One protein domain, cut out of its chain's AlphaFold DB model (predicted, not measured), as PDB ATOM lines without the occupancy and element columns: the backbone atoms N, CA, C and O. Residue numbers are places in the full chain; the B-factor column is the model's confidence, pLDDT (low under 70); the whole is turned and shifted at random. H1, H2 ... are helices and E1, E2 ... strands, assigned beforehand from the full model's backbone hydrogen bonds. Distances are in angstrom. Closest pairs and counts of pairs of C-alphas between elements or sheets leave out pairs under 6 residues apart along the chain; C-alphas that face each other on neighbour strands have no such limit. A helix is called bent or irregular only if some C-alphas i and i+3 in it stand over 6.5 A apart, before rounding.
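This is residues 56 to 174 of the 635 residues of an uncharacterized protein of Mitosporidium daphniae (UniProt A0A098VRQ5). A strongly twisted wall of four strands has one long helix, H2, crossing it and reaching beyond it; at that far end a long link turns to H3, which lies off the sheet. At the other end of H2, H1 meets the sheet with its residues 66 to 71, while residues 56 to 65 stick out as a free arm. The 119 printed residues hold three named helices, then four named strands, in the order H1 H2 H3 E1 E2 E3 E4, a mixed class; the antiparallel sheet runs E1 E2 E3 E4. The whole is only just compact, close to loose, with a radius of gyration of the C-alphas of 16.3 A and spans of 44 by 37 by 33 A.

H1, residues 56 to 71, only grazes the sheet of E1, residues 125 to 127, E2, residues 140 to 148, E3, residues 151 to 155, and E4, residues 165 to 169; its closest C-alphas to E4 are those of Ala 70 and Leu 165, 5.9 A apart. H2, residues 74 to 91, is on the sheet at a height of 6.0 A, only just over E2, with 3 of its C-alphas falling there. It runs across the strands, at 84 degrees to E2 on the local plane; the closest C-alphas of the two are those of His 81 and Asn 142, 6.7 A apart. H3, residues 110 to 118, is not on the sheet. H2 and H3 are close but not clearly touching, the closest C-alphas being those of Leu 91 and Lys 115, 7.6 A apart; they run opposite ways at a shallow tilt of 33 degrees, only just short of steep. The strands form a meander, each the antiparallel neighbour of the one before, and the hairpins are E1 and E2, E2 and E3, and E3 and E4. E2 bends by 71 degrees at residue 144; it pairs with E1 over residues 140 to 142 and with E3 over 142 to 148. Within hydrogen-bond range are N 126 and O 141 at 2.9 A for E1 and E2, N 144 and O 153 at 2.8 A for E2 and E3, and N 168 and O 152 at 3.0 A for E3 and E4. Each O i to N i+4 pair is within range in H1 and H3, and 11 of 14 are in H2.

H1 begins at C-alpha 56, (-19.538, 23.799, 8.396), and is 23.1 A long. H2 is 25.3 A long and irregular, C-alphas 76 and 79 being 7.1 A apart. H3 measures 12.8 A, E1 7.0 A, E2 18.4 A, E3 13.4 A and E4 12.8 A, ending at C-alpha 169, (-38.550, 13.777, 17.674).

The printed part has no cut. Its two farthest C-alphas, those of Ser 97 and Asn 174, are 49.2 A apart. The links H2 to H3 and E1 to E2 are long. Mean pLDDT of the printed part is 76.8, and residues 96 to 107, 146 to 149 and 160 to 174 are under 70.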
ATOM      1  N   SER A  56     -18.617  22.691   8.691       77.19
ATOM      2  CA  SER A  56     -19.538  23.799   8.396       77.19
ATOM      3  C   SER A  56     -20.125  23.702   6.984       77.19
ATOM      4  O   SER A  56     -21.338  23.834   6.801       77.19
ATOM      5  N   SER A  57     -19.292  23.385   5.988       79.44
ATOM      6  CA  SER A  57     -19.736  23.192   4.602       79.44
ATOM      7  C   SER A  57     -20.683  21.999   4.456       79.44
ATOM      8  O   SER A  57     -21.731  22.130   3.823       79.44
ATOM      9  N   ARG A  58     -20.393  20.866   5.115       78.62
ATOM     10  CA  ARG A  58     -21.298  19.702   5.150       78.62
ATOM     11  C   ARG A  58     -22.632  20.030   5.812       78.62
ATOM     12  O   ARG A  58     -23.675  19.608   5.324       78.62
ATOM     13  N   LEU A  59     -22.624  20.814   6.890       79.25
ATOM     14  CA  LEU A  59     -23.851  21.234   7.563       79.25
ATOM     15  C   LEU A  59     -24.700  22.158   6.678       79.25
ATOM     16  O   LEU A  59     -25.921  22.011   6.650       79.25
ATOM     17  N   LYS A  60     -24.077  23.087   5.939       80.31
ATOM     18  CA  LYS A  60     -24.776  23.941   4.963       80.31
ATOM     19  C   LYS A  60     -25.385  23.115   3.830       80.31
ATOM     20  O   LYS A  60     -26.571  23.276   3.556       80.31
ATOM     21  N   ALA A  61     -24.613  22.202   3.239       78.06
ATOM     22  CA  ALA A  61     -25.102  21.296   2.199       78.06
ATOM     23  C   ALA A  61     -26.264  20.429   2.706       78.06
ATOM     24  O   ALA A  61     -27.287  20.315   2.040       78.06
ATOM     25  N   ARG A  62     -26.161  19.908   3.936       77.50
ATOM     26  CA  ARG A  62     -27.240  19.153   4.581       77.50
ATOM     27  C   ARG A  62     -28.498  19.996   4.768       77.50
ATOM     28  O   ARG A  62     -29.583  19.523   4.466       77.50
ATOM     29  N   LYS A  63     -28.376  21.239   5.245       76.75
ATOM     30  CA  LYS A  63     -29.532  22.140   5.386       76.75
ATOM     31  C   LYS A  63     -30.210  22.408   4.042       76.75
ATOM     32  O   LYS A  63     -31.434  22.381   3.986       76.75
ATOM     33  N   ALA A  64     -29.426  22.622   2.984       75.81
ATOM     34  CA  ALA A  64     -29.950  22.800   1.633       75.81
ATOM     35  C   ALA A  64     -30.675  21.537   1.134       75.81
ATOM     36  O   ALA A  64     -31.791  21.637   0.636       75.81
ATOM     37  N   ALA A  65     -30.098  20.351   1.355       75.62
ATOM     38  CA  ALA A  65     -30.731  19.079   1.012       75.62
ATOM     39  C   ALA A  65     -32.043  18.855   1.783       75.62
ATOM     40  O   ALA A  65     -33.054  18.515   1.180       75.62
ATOM     41  N   CYS A  66     -32.073  19.120   3.095       74.81
ATOM     42  CA  CYS A  66     -33.306  19.014   3.881       74.81
ATOM     43  C   CYS A  66     -34.395  19.982   3.391       74.81
ATOM     44  O   CYS A  66     -35.566  19.620   3.383       74.81
ATOM     45  N   ALA A  67     -34.024  21.202   2.984       76.19
ATOM     46  CA  ALA A  67     -34.969  22.168   2.427       76.19
ATOM     47  C   ALA A  67     -35.521  21.710   1.068       76.19
ATOM     48  O   ALA A  67     -36.716  21.850   0.823       76.19
ATOM     49  N   ALA A  68     -34.677  21.115   0.219       80.44
ATOM     50  CA  ALA A  68     -35.105  20.530  -1.047       80.44
ATOM     51  C   ALA A  68     -36.082  19.363  -0.826       80.44
ATOM     52  O   ALA A  68     -37.156  19.354  -1.419       80.44
ATOM     53  N   ILE A  69     -35.774  18.443   0.096       76.50
ATOM     54  CA  ILE A  69     -36.662  17.316   0.443       76.50
ATOM     55  C   ILE A  69     -38.007  17.823   0.981       76.50
ATOM     56  O   ILE A  69     -39.051  17.292   0.625       76.50
ATOM     57  N   ALA A  70     -38.009  18.901   1.772       75.31
ATOM     58  CA  ALA A  70     -39.235  19.512   2.289       75.31
ATOM     59  C   ALA A  70     -40.149  20.122   1.218       75.31
ATOM     60  O   ALA A  70     -41.320  20.382   1.494       75.31
ATOM     61  N   SER A  71     -39.618  20.368   0.019       80.25
ATOM     62  CA  SER A  71     -40.375  20.903  -1.113       80.25
ATOM     63  C   SER A  71     -41.019  19.822  -1.985       80.25
ATOM     64  O   SER A  71     -41.910  20.148  -2.772       80.25
ATOM     65  N   LEU A  72     -40.603  18.561  -1.823       81.25
ATOM     66  CA  LEU A  72     -41.125  17.431  -2.584       81.25
ATOM     67  C   LEU A  72     -42.590  17.169  -2.223       81.25
ATOM     68  O   LEU A  72     -42.995  17.257  -1.062       81.25
ATOM     69  N   SER A  73     -43.387  16.844  -3.234       86.19
ATOM     70  CA  SER A  73     -44.736  16.317  -3.051       86.19
ATOM     71  C   SER A  73     -44.697  14.818  -2.765       86.19
ATOM     72  O   SER A  73     -43.680  14.157  -2.972       86.19
ATOM     73  N   PHE A  74     -45.818  14.254  -2.311       86.69
ATOM     74  CA  PHE A  74     -45.920  12.808  -2.107       86.69
ATOM     75  C   PHE A  74     -45.618  12.011  -3.384       86.69
ATOM     76  O   PHE A  74     -44.888  11.027  -3.324       86.69
ATOM     77  N   GLN A  75     -46.107  12.486  -4.533       89.44
ATOM     78  CA  GLN A  75     -45.879  11.874  -5.849       89.44
ATOM     79  C   GLN A  75     -44.390  11.818  -6.209       89.44
ATOM     80  O   GLN A  75     -43.929  10.833  -6.771       89.44
ATOM     81  N   ASP A  76     -43.613  12.833  -5.819       88.00
ATOM     82  CA  ASP A  76     -42.166  12.853  -6.073       88.00
ATOM     83  C   ASP A  76     -41.415  11.798  -5.231       88.00
ATOM     84  O   ASP A  76     -40.315  11.375  -5.585       88.00
ATOM     85  N   VAL A  77     -41.995  11.377  -4.100       87.00
ATOM     86  CA  VAL A  77     -41.397  10.430  -3.142       87.00
ATOM     87  C   VAL A  77     -41.949   9.010  -3.328       87.00
ATOM     88  O   VAL A  77     -41.318   8.045  -2.904       87.00
ATOM     89  N   GLU A  78     -43.100   8.840  -3.972       88.19
ATOM     90  CA  GLU A  78     -43.738   7.540  -4.211       88.19
ATOM     91  C   GLU A  78     -42.821   6.508  -4.904       88.19
ATOM     92  O   GLU A  78     -42.749   5.376  -4.415       88.19
ATOM     93  N   PRO A  79     -42.019   6.855  -5.936       91.94
ATOM     94  CA  PRO A  79     -41.099   5.900  -6.557       91.94
ATOM     95  C   PRO A  79     -40.059   5.314  -5.590       91.94
ATOM     96  O   PRO A  79     -39.629   4.171  -5.764       91.94
ATOM     97  N   LEU A  80     -39.674   6.057  -4.541       89.94
ATOM     98  CA  LEU A  80     -38.765   5.549  -3.505       89.94
ATOM     99  C   LEU A  80     -39.408   4.414  -2.706       89.94
ATOM    100  O   LEU A  80     -38.722   3.455  -2.352       89.94
ATOM    101  N   HIS A  81     -40.720   4.485  -2.469       90.81
ATOM    102  CA  HIS A  81     -41.441   3.415  -1.792       90.81
ATOM    103  C   HIS A  81     -41.488   2.140  -2.635       90.81
ATOM    104  O   HIS A  81     -41.198   1.055  -2.130       90.81
ATOM    105  N   SER A  82     -41.745   2.261  -3.937       88.69
ATOM    106  CA  SER A  82     -41.704   1.127  -4.870       88.69
ATOM    107  C   SER A  82     -40.321   0.461  -4.920       88.69
ATOM    108  O   SER A  82     -40.211  -0.772  -4.924       88.69
ATOM    109  N   LEU A  83     -39.249   1.262  -4.890       92.38
ATOM    110  CA  LEU A  83     -37.878   0.759  -4.798       92.38
ATOM    111  C   LEU A  83     -37.640   0.010  -3.477       92.38
ATOM    112  O   LEU A  83     -37.082  -1.090  -3.485       92.38
ATOM    113  N   TRP A  84     -38.110   0.567  -2.358       94.06
ATOM    114  CA  TRP A  84     -38.014  -0.070  -1.047       94.06
ATOM    115  C   TRP A  84     -38.773  -1.405  -1.005       94.06
ATOM    116  O   TRP A  84     -38.209  -2.417  -0.594       94.06
ATOM    117  N   CYS A  85     -40.000  -1.466  -1.528       88.75
ATOM    118  CA  CYS A  85     -40.775  -2.706  -1.633       88.75
ATOM    119  C   CYS A  85     -40.046  -3.784  -2.449       88.75
ATOM    120  O   CYS A  85     -40.041  -4.960  -2.073       88.75
ATOM    121  N   THR A  86     -39.372  -3.393  -3.534       90.00
ATOM    122  CA  THR A  86     -38.552  -4.307  -4.343       90.00
ATOM    123  C   THR A  86     -37.342  -4.821  -3.559       90.00
ATOM    124  O   THR A  86     -37.032  -6.014  -3.603       90.00
ATOM    125  N   TYR A  87     -36.669  -3.939  -2.815       93.25
ATOM    126  CA  TYR A  87     -35.558  -4.298  -1.933       93.25
ATOM    127  C   TYR A  87     -35.989  -5.302  -0.856       93.25
ATOM    128  O   TYR A  87     -35.363  -6.353  -0.723       93.25
ATOM    129  N   VAL A  88     -37.094  -5.034  -0.156       90.06
ATOM    130  CA  VAL A  88     -37.668  -5.923   0.868       90.06
ATOM    131  C   VAL A  88     -38.042  -7.276   0.269       90.06
ATOM    132  O   VAL A  88     -37.685  -8.317   0.819       90.06
ATOM    133  N   SER A  89     -38.693  -7.271  -0.896       88.00
ATOM    134  CA  SER A  89     -39.073  -8.497  -1.603       88.00
ATOM    135  C   SER A  89     -37.860  -9.380  -1.887       88.00
ATOM    136  O   SER A  89     -37.892 -10.581  -1.630       88.00
ATOM    137  N   LYS A  90     -36.749  -8.784  -2.331       89.69
ATOM    138  CA  LYS A  90     -35.488  -9.506  -2.552       89.69
ATOM    139  C   LYS A  90     -34.839  -9.961  -1.242       89.69
ATOM    140  O   LYS A  90     -34.388 -11.101  -1.166       89.69
ATOM    141  N   LEU A  91     -34.822  -9.117  -0.208       89.75
ATOM    142  CA  LEU A  91     -34.202  -9.419   1.091       89.75
ATOM    143  C   LEU A  91     -34.820 -10.658   1.762       89.75
ATOM    144  O   LEU A  91     -34.104 -11.483   2.340       89.75
ATOM    145  N   PHE A  92     -36.140 -10.803   1.642       87.75
ATOM    146  CA  PHE A  92     -36.909 -11.919   2.199       87.75
ATOM    147  C   PHE A  92     -37.247 -13.007   1.172       87.75
ATOM    148  O   PHE A  92     -37.976 -13.939   1.496       87.75
ATOM    149  N   SER A  93     -36.728 -12.910  -0.059       86.38
ATOM    150  CA  SER A  93     -37.041 -13.843  -1.155       86.38
ATOM    151  C   SER A  93     -38.551 -14.038  -1.370       86.38
ATOM    152  O   SER A  93     -39.016 -15.138  -1.675       86.38
ATOM    153  N   ILE A  94     -39.329 -12.966  -1.201       82.00
ATOM    154  CA  ILE A  94     -40.773 -12.962  -1.433       82.00
ATOM    155  C   ILE A  94     -40.986 -13.031  -2.949       82.00
ATOM    156  O   ILE A  94     -40.561 -12.123  -3.670       82.00
ATOM    157  N   PRO A  95     -41.617 -14.095  -3.471       77.69
ATOM    158  CA  PRO A  95     -41.808 -14.231  -4.901       77.69
ATOM    159  C   PRO A  95     -42.790 -13.164  -5.413       77.69
ATOM    160  O   PRO A  95     -43.820 -12.925  -4.775       77.69
ATOM    161  N   PRO A  96     -42.547 -12.579  -6.600       67.81
ATOM    162  CA  PRO A  96     -43.412 -11.551  -7.188       67.81
ATOM    163  C   PRO A  96     -44.815 -12.064  -7.542       67.81
ATOM    164  O   PRO A  96     -45.699 -11.268  -7.823       67.81
ATOM    165  N   SER A  97     -45.041 -13.381  -7.504       64.62
ATOM    166  CA  SER A  97     -46.355 -14.015  -7.659       64.62
ATOM    167  C   SER A  97     -47.196 -14.031  -6.374       64.62
ATOM    168  O   SER A  97     -48.355 -14.438  -6.414       64.62
ATOM    169  N   LYS A  98     -46.643 -13.600  -5.228       60.50
ATOM    170  CA  LYS A  98     -47.352 -13.496  -3.938       60.50
ATOM    171  C   LYS A  98     -47.225 -12.108  -3.270       60.50
ATOM    172  O   LYS A  98     -46.990 -12.060  -2.064       60.50
ATOM    173  N   PRO A  99     -47.409 -10.981  -3.984       52.16
ATOM    174  CA  PRO A  99     -47.239  -9.649  -3.399       52.16
ATOM    175  C   PRO A  99     -48.346  -9.300  -2.382       52.16
ATOM    176  O   PRO A  99     -48.165  -8.410  -1.560       52.16
ATOM    177  N   ASN A 100     -49.466 -10.038  -2.388       51.38
ATOM    178  CA  ASN A 100     -50.688  -9.688  -1.653       51.38
ATOM    179  C   ASN A 100     -50.913 -10.458  -0.343       51.38
ATOM    180  O   ASN A 100     -51.975 -10.327   0.257       51.38
ATOM    181  N   ARG A 101     -49.970 -11.287   0.123       53.12
ATOM    182  CA  ARG A 101     -50.131 -11.916   1.441       53.12
ATOM    183  C   ARG A 101     -49.480 -11.038   2.496       53.12
ATOM    184  O   ARG A 101     -48.276 -10.809   2.441       53.12
ATOM    185  N   SER A 102     -50.270 -10.593   3.475       56.47
ATOM    186  CA  SER A 102     -49.746 -10.060   4.732       56.47
ATOM    187  C   SER A 102     -48.683 -11.027   5.242       56.47
ATOM    188  O   SER A 102     -48.999 -12.181   5.550       56.47
ATOM    189  N   ILE A 103     -47.423 -10.599   5.283       56.59
ATOM    190  CA  ILE A 103     -46.352 -11.440   5.808       56.59
ATOM    191  C   ILE A 103     -46.612 -11.546   7.305       56.59
ATOM    192  O   ILE A 103     -46.382 -10.602   8.061       56.59
ATOM    193  N   SER A 104     -47.184 -12.672   7.723       57.53
ATOM    194  CA  SER A 104     -47.307 -12.982   9.137       57.53
ATOM    195  C   SER A 104     -45.903 -13.159   9.699       57.53
ATOM    196  O   SER A 104     -45.053 -13.789   9.071       57.53
ATOM    197  N   THR A 105     -45.661 -12.656  10.907       57.88
ATOM    198  CA  THR A 105     -44.414 -12.909  11.645       57.88
ATOM    199  C   THR A 105     -44.136 -14.404  11.815       57.88
ATOM    200  O   THR A 105     -42.980 -14.792  11.907       57.88
ATOM    201  N   SER A 106     -45.175 -15.249  11.768       57.44
ATOM    202  CA  SER A 106     -45.049 -16.714  11.775       57.44
ATOM    203  C   SER A 106     -44.332 -17.297  10.550       57.44
ATOM    204  O   SER A 106     -43.902 -18.445  10.593       57.44
ATOM    205  N   TRP A 107     -44.209 -16.537   9.457       64.56
ATOM    206  CA  TRP A 107     -43.542 -16.969   8.222       64.56
ATOM    207  C   TRP A 107     -42.082 -16.539   8.159       64.56
ATOM    208  O   TRP A 107     -41.344 -17.006   7.294       64.56
ATOM    209  N   LEU A 108     -41.674 -15.632   9.046       74.31
ATOM    210  CA  LEU A 108     -40.307 -15.153   9.106       74.31
ATOM    211  C   LEU A 108     -39.473 -16.183   9.859       74.31
ATOM    212  O   LEU A 108     -39.755 -16.519  11.011       74.31
ATOM    213  N   THR A 109     -38.425 -16.676   9.211       83.19
ATOM    214  CA  THR A 109     -37.415 -17.466   9.909       83.19
ATOM    215  C   THR A 109     -36.689 -16.582  10.941       83.19
ATOM    216  O   THR A 109     -36.706 -15.351  10.829       83.19
ATOM    217  N   PRO A 110     -36.008 -17.156  11.947       83.88
ATOM    218  CA  PRO A 110     -35.148 -16.378  12.846       83.88
ATOM    219  C   PRO A 110     -34.110 -15.514  12.102       83.88
ATOM    220  O   PRO A 110     -33.801 -14.394  12.524       83.88
ATOM    221  N   ASP A 111     -33.625 -15.996  10.956       81.81
ATOM    222  CA  ASP A 111     -32.728 -15.243  10.079       81.81
ATOM    223  C   ASP A 111     -33.436 -14.039   9.451       81.81
ATOM    224  O   ASP A 111     -32.857 -12.955   9.369       81.81
ATOM    225  N   ASP A 112     -34.705 -14.176   9.074       83.38
ATOM    226  CA  ASP A 112     -35.500 -13.072   8.542       83.38
ATOM    227  C   ASP A 112     -35.819 -12.021   9.613       83.38
ATOM    228  O   ASP A 112     -35.716 -10.826   9.344       83.38
ATOM    229  N   LEU A 113     -36.084 -12.423  10.859       81.25
ATOM    230  CA  LEU A 113     -36.195 -11.475  11.979       81.25
ATOM    231  C   LEU A 113     -34.879 -10.709  12.209       81.25
ATOM    232  O   LEU A 113     -34.868  -9.509  12.505       81.25
ATOM    233  N   THR A 114     -33.742 -11.382  12.024       87.31
ATOM    234  CA  THR A 114     -32.428 -10.737  12.110       87.31
ATOM    235  C   THR A 114     -32.222  -9.756  10.955       87.31
ATOM    236  O   THR A 114     -31.790  -8.624  11.191       87.31
ATOM    237  N   LYS A 115     -32.587 -10.132   9.722       86.69
ATOM    238  CA  LYS A 115     -32.550  -9.233   8.557       86.69
ATOM    239  C   LYS A 115     -33.450  -8.020   8.762       86.69
ATOM    240  O   LYS A 115     -32.985  -6.907   8.547       86.69
ATOM    241  N   SER A 116     -34.683  -8.201   9.243       84.88
ATOM    242  CA  SER A 116     -35.620  -7.095   9.469       84.88
ATOM    243  C   SER A 116     -35.092  -6.095  10.497       84.88
ATOM    244  O   SER A 116     -35.271  -4.896  10.324       84.88
ATOM    245  N   SER A 117     -34.386  -6.562  11.535       85.00
ATOM    246  CA  SER A 117     -33.785  -5.682  12.553       85.00
ATOM    247  C   SER A 117     -32.618  -4.824  12.042       85.00
ATOM    248  O   SER A 117     -32.277  -3.816  12.658       85.00
ATOM    249  N   ARG A 118     -31.991  -5.231  10.932       87.44
ATOM    250  CA  ARG A 118     -30.847  -4.548  10.301       87.44
ATOM    251  C   ARG A 118     -31.211  -3.877   8.979       87.44
ATOM    252  O   ARG A 118     -30.335  -3.324   8.320       87.44
ATOM    253  N   MET A 119     -32.471  -3.985   8.583       89.25
ATOM    254  CA  MET A 119     -32.966  -3.497   7.313       89.25
ATOM    255  C   MET A 119     -32.975  -1.972   7.295       89.25
ATOM    256  O   MET A 119     -33.311  -1.331   8.291       89.25
ATOM    257  N   ASP A 120     -32.631  -1.404   6.144       90.00
ATOM    258  CA  ASP A 120     -32.780   0.025   5.930       90.00
ATOM    259  C   ASP A 120     -34.266   0.386   5.733       90.00
ATOM    260  O   ASP A 120     -34.984  -0.270   4.974       90.00
ATOM    261  N   LEU A 121     -34.735   1.413   6.443       89.75
ATOM    262  CA  LEU A 121     -36.120   1.893   6.410       89.75
ATOM    263  C   LEU A 121     -36.288   3.180   5.590       89.75
ATOM    264  O   LEU A 121     -37.415   3.648   5.444       89.75
ATOM    265  N   HIS A 122     -35.218   3.738   5.012       88.94
ATOM    266  CA  HIS A 122     -35.351   4.885   4.110       88.94
ATOM    267  C   HIS A 122     -36.224   4.519   2.895       88.94
ATOM    268  O   HIS A 122     -35.980   3.522   2.215       88.94
ATOM    269  N   GLY A 123     -37.245   5.333   2.616       90.38
ATOM    270  CA  GLY A 123     -38.247   5.077   1.576       90.38
ATOM    271  C   GLY A 123     -39.392   4.154   2.008       90.38
ATOM    272  O   GLY A 123     -40.327   3.946   1.237       90.38
ATOM    273  N   ALA A 124     -39.378   3.611   3.227       92.38
ATOM    274  CA  ALA A 124     -40.475   2.784   3.721       92.38
ATOM    275  C   ALA A 124     -41.746   3.618   3.942       92.38
ATOM    276  O   ALA A 124     -41.684   4.741   4.443       92.38
ATOM    277  N   TYR A 125     -42.912   3.043   3.646       91.38
ATOM    278  CA  TYR A 125     -44.188   3.621   4.061       91.38
ATOM    279  C   TYR A 125     -44.448   3.247   5.519       91.38
ATOM    280  O   TYR A 125     -44.523   2.067   5.870       91.38
ATOM    281  N   VAL A 126     -44.583   4.246   6.385       91.88
ATOM    282  CA  VAL A 126     -44.733   4.064   7.830       91.88
ATOM    283  C   VAL A 126     -46.068   4.647   8.276       91.88
ATOM    284  O   VAL A 126     -46.498   5.694   7.802       91.88
ATOM    285  N   THR A 127     -46.739   3.969   9.208       93.00
ATOM    286  CA  THR A 127     -47.966   4.450   9.861       93.00
ATOM    287  C   THR A 127     -47.822   4.356  11.372       93.00
ATOM    288  O   THR A 127     -47.463   3.309  11.912       93.00
ATOM    289  N   ILE A 128     -48.135   5.440  12.078       92.00
ATOM    290  CA  ILE A 128     -48.039   5.495  13.537       92.00
ATOM    291  C   ILE A 128     -49.307   4.898  14.146       92.00
ATOM    292  O   ILE A 128     -50.341   5.556  14.214       92.00
ATOM    293  N   LYS A 129     -49.229   3.655  14.625       91.75
ATOM    294  CA  LYS A 129     -50.355   2.989  15.308       91.75
ATOM    295  C   LYS A 129     -50.462   3.336  16.791       91.75
ATOM    296  O   LYS A 129     -51.556   3.356  17.340       91.75
ATOM    297  N   ALA A 130     -49.333   3.613  17.433       92.19
ATOM    298  CA  ALA A 130     -49.271   3.955  18.844       92.19
ATOM    299  C   ALA A 130     -48.232   5.055  19.069       92.19
ATOM    300  O   ALA A 130     -47.138   5.030  18.509       92.19
ATOM    301  N   SER A 131     -48.584   6.030  19.897       93.38
ATOM    302  CA  SER A 131     -47.715   7.131  20.299       93.38
ATOM    303  C   SER A 131     -48.187   7.660  21.644       93.38
ATOM    304  O   SER A 131     -49.384   7.688  21.918       93.38
ATOM    305  N   ARG A 132     -47.256   8.144  22.471       90.44
ATOM    306  CA  ARG A 132     -47.610   8.874  23.700       90.44
ATOM    307  C   ARG A 132     -48.358  10.176  23.400       90.44
ATOM    308  O   ARG A 132     -49.114  10.655  24.232       90.44
ATOM    309  N   CYS A 133     -48.132  10.751  22.220       90.81
ATOM    310  CA  CYS A 133     -48.883  11.896  21.728       90.81
ATOM    311  C   CYS A 133     -49.984  11.398  20.786       90.81
ATOM    312  O   CYS A 133     -49.684  10.988  19.660       90.81
ATOM    313  N   ALA A 134     -51.240  11.457  21.241       90.06
ATOM    314  CA  ALA A 134     -52.409  10.988  20.492       90.06
ATOM    315  C   ALA A 134     -52.528  11.643  19.106       90.06
ATOM    316  O   ALA A 134     -52.838  10.968  18.135       90.06
ATOM    317  N   ALA A 135     -52.151  12.922  18.978       90.06
ATOM    318  CA  ALA A 135     -52.167  13.650  17.706       90.06
ATOM    319  C   ALA A 135     -51.184  13.111  16.644       90.06
ATOM    320  O   ALA A 135     -51.191  13.582  15.508       90.06
ATOM    321  N   GLN A 136     -50.289  12.182  17.002       88.62
ATOM    322  CA  GLN A 136     -49.409  11.507  16.044       88.62
ATOM    323  C   GLN A 136     -49.990  10.183  15.541       88.62
ATOM    324  O   GLN A 136     -49.568   9.715  14.489       88.62
ATOM    325  N   VAL A 137     -50.924   9.578  16.279       93.00
ATOM    326  CA  VAL A 137     -51.540   8.303  15.898       93.00
ATOM    327  C   VAL A 137     -52.361   8.495  14.621       93.00
ATOM    328  O   VAL A 137     -53.016   9.517  14.443       93.00
ATOM    329  N   GLY A 138     -52.276   7.532  13.707       90.25
ATOM    330  CA  GLY A 138     -52.938   7.567  12.403       90.25
ATOM    331  C   GLY A 138     -52.174   8.331  11.320       90.25
ATOM    332  O   GLY A 138     -52.534   8.234  10.151       90.25
ATOM    333  N   LYS A 139     -51.089   9.047  11.653       90.94
ATOM    334  CA  LYS A 139     -50.244   9.674  10.627       90.94
ATOM    335  C   LYS A 139     -49.489   8.617   9.836       90.94
ATOM    336  O   LYS A 139     -48.865   7.729  10.423       90.94
ATOM    337  N   ALA A 140     -49.513   8.770   8.517       91.69
ATOM    338  CA  ALA A 140     -48.869   7.866   7.580       91.69
ATOM    339  C   ALA A 140     -48.138   8.622   6.463       91.69
ATOM    340  O   ALA A 140     -48.548   9.724   6.073       91.69
ATOM    341  N   GLY A 141     -47.054   8.033   5.960       92.31
ATOM    342  CA  GLY A 141     -46.263   8.586   4.864       92.31
ATOM    343  C   GLY A 141     -44.976   7.813   4.583       92.31
ATOM    344  O   GLY A 141     -44.599   6.921   5.341       92.31
ATOM    345  N   ASN A 142     -44.291   8.190   3.505       88.69
ATOM    346  CA  ASN A 142     -42.991   7.638   3.123       88.69
ATOM    347  C   ASN A 142     -41.881   8.271   3.963       88.69
ATOM    348  O   ASN A 142     -41.816   9.499   4.061       88.69
ATOM    349  N   ASP A 143     -40.998   7.460   4.541       88.19
ATOM    350  CA  ASP A 143     -39.806   7.941   5.234       88.19
ATOM    351  C   ASP A 143     -38.806   8.523   4.227       88.19
ATOM    352  O   ASP A 143     -38.369   7.859   3.289       88.19
ATOM    353  N   THR A 144     -38.455   9.790   4.420       79.75
ATOM    354  CA  THR A 144     -37.601  10.569   3.510       79.75
ATOM    355  C   THR A 144     -36.221  10.844   4.089       79.75
ATOM    356  O   THR A 144     -35.288  11.140   3.346       79.75
ATOM    357  N   ASP A 145     -36.084  10.772   5.414       76.69
ATOM    358  CA  ASP A 145     -34.854  11.104   6.124       76.69
ATOM    359  C   ASP A 145     -34.955  10.599   7.569       76.69
ATOM    360  O   ASP A 145     -35.513  11.268   8.445       76.69
ATOM    361  N   SER A 146     -34.362   9.433   7.830       60.31
ATOM    362  CA  SER A 146     -34.244   8.871   9.175       60.31
ATOM    363  C   SER A 146     -32.925   9.273   9.858       60.31
ATOM    364  O   SER A 146     -32.483   8.630  10.812       60.31
ATOM    365  N   GLN A 147     -32.229  10.321   9.384       54.94
ATOM    366  CA  GLN A 147     -30.865  10.630   9.841       54.94
ATOM    367  C   GLN A 147     -30.783  11.372  11.181       54.94
ATOM    368  O   GLN A 147     -29.685  11.714  11.647       54.94
ATOM    369  N   GLY A 148     -31.907  11.653  11.836       59.31
ATOM    370  CA  GLY A 148     -31.879  11.927  13.266       59.31
ATOM    371  C   GLY A 148     -31.746  10.596  13.995       59.31
ATOM    372  O   GLY A 148     -32.563   9.718  13.768       59.31
ATOM    373  N   ARG A 149     -30.822  10.454  14.965       65.19
ATOM    374  CA  ARG A 149     -30.753   9.254  15.852       65.19
ATOM    375  C   ARG A 149     -32.096   8.882  16.498       65.19
ATOM    376  O   ARG A 149     -32.230   7.820  17.084       65.19
ATOM    377  N   ASN A 150     -33.001   9.843  16.446       76.19
ATOM    378  CA  ASN A 150     -34.216  10.009  17.172       76.19
ATOM    379  C   ASN A 150     -35.227  10.796  16.317       76.19
ATOM    380  O   ASN A 150     -36.129  11.367  16.892       76.19
ATOM    381  N   ILE A 151     -35.043  10.985  15.005       77.81
ATOM    382  CA  ILE A 151     -36.028  11.739  14.214       77.81
ATOM    383  C   ILE A 151     -36.327  11.010  12.924       77.81
ATOM    384  O   ILE A 151     -35.407  10.780  12.146       77.81
ATOM    385  N   VAL A 152     -37.603  10.687  12.718       82.44
ATOM    386  CA  VAL A 152     -38.118  10.176  11.445       82.44
ATOM    387  C   VAL A 152     -38.821  11.325  10.734       82.44
ATOM    388  O   VAL A 152     -39.532  12.104  11.379       82.44
ATOM    389  N   ARG A 153     -38.597  11.468   9.426       85.19
ATOM    390  CA  ARG A 153     -39.241  12.495   8.604       85.19
ATOM    391  C   ARG A 153     -40.076  11.855   7.522       85.19
ATOM    392  O   ARG A 153     -39.535  11.246   6.606       85.19
ATOM    393  N   MET A 154     -41.387  12.049   7.599       90.19
ATOM    394  CA  MET A 154     -42.319  11.416   6.667       90.19
ATOM    395  C   MET A 154     -42.954  12.430   5.715       90.19
ATOM    396  O   MET A 154     -43.384  13.505   6.149       90.19
ATOM    397  N   CYS A 155     -43.058  12.052   4.440       89.38
ATOM    398  CA  CYS A 155     -43.883  12.717   3.436       89.38
ATOM    399  C   CYS A 155     -45.224  11.980   3.330       89.38
ATOM    400  O   CYS A 155     -45.273  10.803   2.977       89.38
ATOM    401  N   SER A 156     -46.308  12.650   3.696       89.19
ATOM    402  CA  SER A 156     -47.666  12.101   3.699       89.19
ATOM    403  C   SER A 156     -48.391  12.365   2.383       89.19
ATOM    404  O   SER A 156     -48.077  13.318   1.678       89.19
ATOM    405  N   SER A 157     -49.416  11.572   2.074       84.38
ATOM    406  CA  SER A 157     -50.259  11.758   0.882       84.38
ATOM    407  C   SER A 157     -50.934  13.132   0.825       84.38
ATOM    408  O   SER A 157     -51.177  13.661  -0.255       84.38
ATOM    409  N   ASN A 158     -51.173  13.755   1.984       79.94
ATOM    410  CA  ASN A 158     -51.767  15.090   2.085       79.94
ATOM    411  C   ASN A 158     -50.745  16.238   1.938       79.94
ATOM    412  O   ASN A 158     -51.121  17.411   2.036       79.94
ATOM    413  N   CYS A 159     -49.461  15.937   1.716       73.50
ATOM    414  CA  CYS A 159     -48.419  16.942   1.517       73.50
ATOM    415  C   CYS A 159     -48.598  17.651   0.172       73.50
ATOM    416  O   CYS A 159     -48.211  17.149  -0.884       73.50
ATOM    417  N   ARG A 160     -49.162  18.862   0.209       63.09
ATOM    418  CA  ARG A 160     -49.146  19.776  -0.940       63.09
ATOM    419  C   ARG A 160     -47.729  20.326  -1.129       63.09
ATOM    420  O   ARG A 160     -47.040  20.586  -0.142       63.09
ATOM    421  N   LYS A 161     -47.310  20.557  -2.381       58.25
ATOM    422  CA  LYS A 161     -46.007  21.173  -2.701       58.25
ATOM    423  C   LYS A 161     -45.755  22.394  -1.807       58.25
ATOM    424  O   LYS A 161     -46.581  23.304  -1.736       58.25
ATOM    425  N   GLY A 162     -44.627  22.387  -1.096       49.03
ATOM    426  CA  GLY A 162     -44.212  23.476  -0.207       49.03
ATOM    427  C   GLY A 162     -44.820  23.482   1.203       49.03
ATOM    428  O   GLY A 162     -44.506  24.394   1.969       49.03
ATOM    429  N   LYS A 163     -45.649  22.497   1.594       49.97
ATOM    430  CA  LYS A 163     -46.116  22.353   2.983       49.97
ATOM    431  C   LYS A 163     -46.103  20.899   3.471       49.97
ATOM    432  O   LYS A 163     -46.636  19.992   2.842       49.97
ATOM    433  N   SER A 164     -45.603  20.759   4.703       49.25
ATOM    434  CA  SER A 164     -45.761  19.637   5.645       49.25
ATOM    435  C   SER A 164     -44.948  18.356   5.427       49.25
ATOM    436  O   SER A 164     -45.519  17.295   5.262       49.25
ATOM    437  N   LEU A 165     -43.626  18.395   5.628       51.34
ATOM    438  CA  LEU A 165     -42.956  17.217   6.200       51.34
ATOM    439  C   LEU A 165     -43.338  17.084   7.677       51.34
ATOM    440  O   LEU A 165     -43.285  18.065   8.427       51.34
ATOM    441  N   TYR A 166     -43.664  15.873   8.118       53.88
ATOM    442  CA  TYR A 166     -43.779  15.601   9.546       53.88
ATOM    443  C   TYR A 166     -42.389  15.322  10.122       53.88
ATOM    444  O   TYR A 166     -41.730  14.378   9.699       53.88
ATOM    445  N   ASN A 167     -41.952  16.126  11.094       44.66
ATOM    446  CA  ASN A 167     -40.777  15.825  11.917       44.66
ATOM    447  C   ASN A 167     -41.233  15.121  13.202       44.66
ATOM    448  O   ASN A 167     -42.081  15.658  13.918       44.66
ATOM    449  N   PHE A 168     -40.662  13.957  13.512       46.97
ATOM    450  CA  PHE A 168     -40.969  13.217  14.740       46.97
ATOM    451  C   PHE A 168     -39.753  13.112  15.643       46.97
ATOM    452  O   PHE A 168     -38.892  12.302  15.356       46.97
ATOM    453  N   ASP A 169     -39.689  13.849  16.751       37.25
ATOM    454  CA  ASP A 169     -38.550  13.777  17.674       37.25
ATOM    455  C   ASP A 169     -38.717  12.703  18.773       37.25
ATOM    456  O   ASP A 169     -39.691  12.688  19.521       37.25
ATOM    457  N   PHE A 170     -37.699  11.862  18.955       37.31
ATOM    458  CA  PHE A 170     -37.568  10.780  19.937       37.31
ATOM    459  C   PHE A 170     -36.435  11.097  20.933       37.31
ATOM    460  O   PHE A 170     -35.353  10.535  20.866       37.31
ATOM    461  N   TRP A 171     -36.586  12.041  21.858       30.14
ATOM    462  CA  TRP A 171     -35.460  12.477  22.710       30.14
ATOM    463  C   TRP A 171     -34.826  11.361  23.583       30.14
ATOM    464  O   TRP A 171     -35.526  10.537  24.167       30.14
ATOM    465  N   LYS A 172     -33.483  11.378  23.730       31.98
ATOM    466  CA  LYS A 172     -32.732  10.590  24.738       31.98
ATOM    467  C   LYS A 172     -32.371  11.482  25.937       31.98
ATOM    468  O   LYS A 172     -31.888  12.592  25.706       31.98
ATOM    469  N   PRO A 173     -32.528  11.033  27.196       29.75
ATOM    470  CA  PRO A 173     -32.074  11.797  28.353       29.75
ATOM    471  C   PRO A 173     -30.544  11.762  28.492       29.75
ATOM    472  O   PRO A 173     -29.883  10.794  28.114       29.75
ATOM    473  N   ASN A 174     -29.980  12.823  29.074       33.69
ATOM    474  CA  ASN A 174     -28.582  12.855  29.503       33.69
ATOM    475  C   ASN A 174     -28.434  12.146  30.865       33.69
ATOM    476  O   ASN A 174     -29.350  12.213  31.684       33.69
TER     477      ASN A 174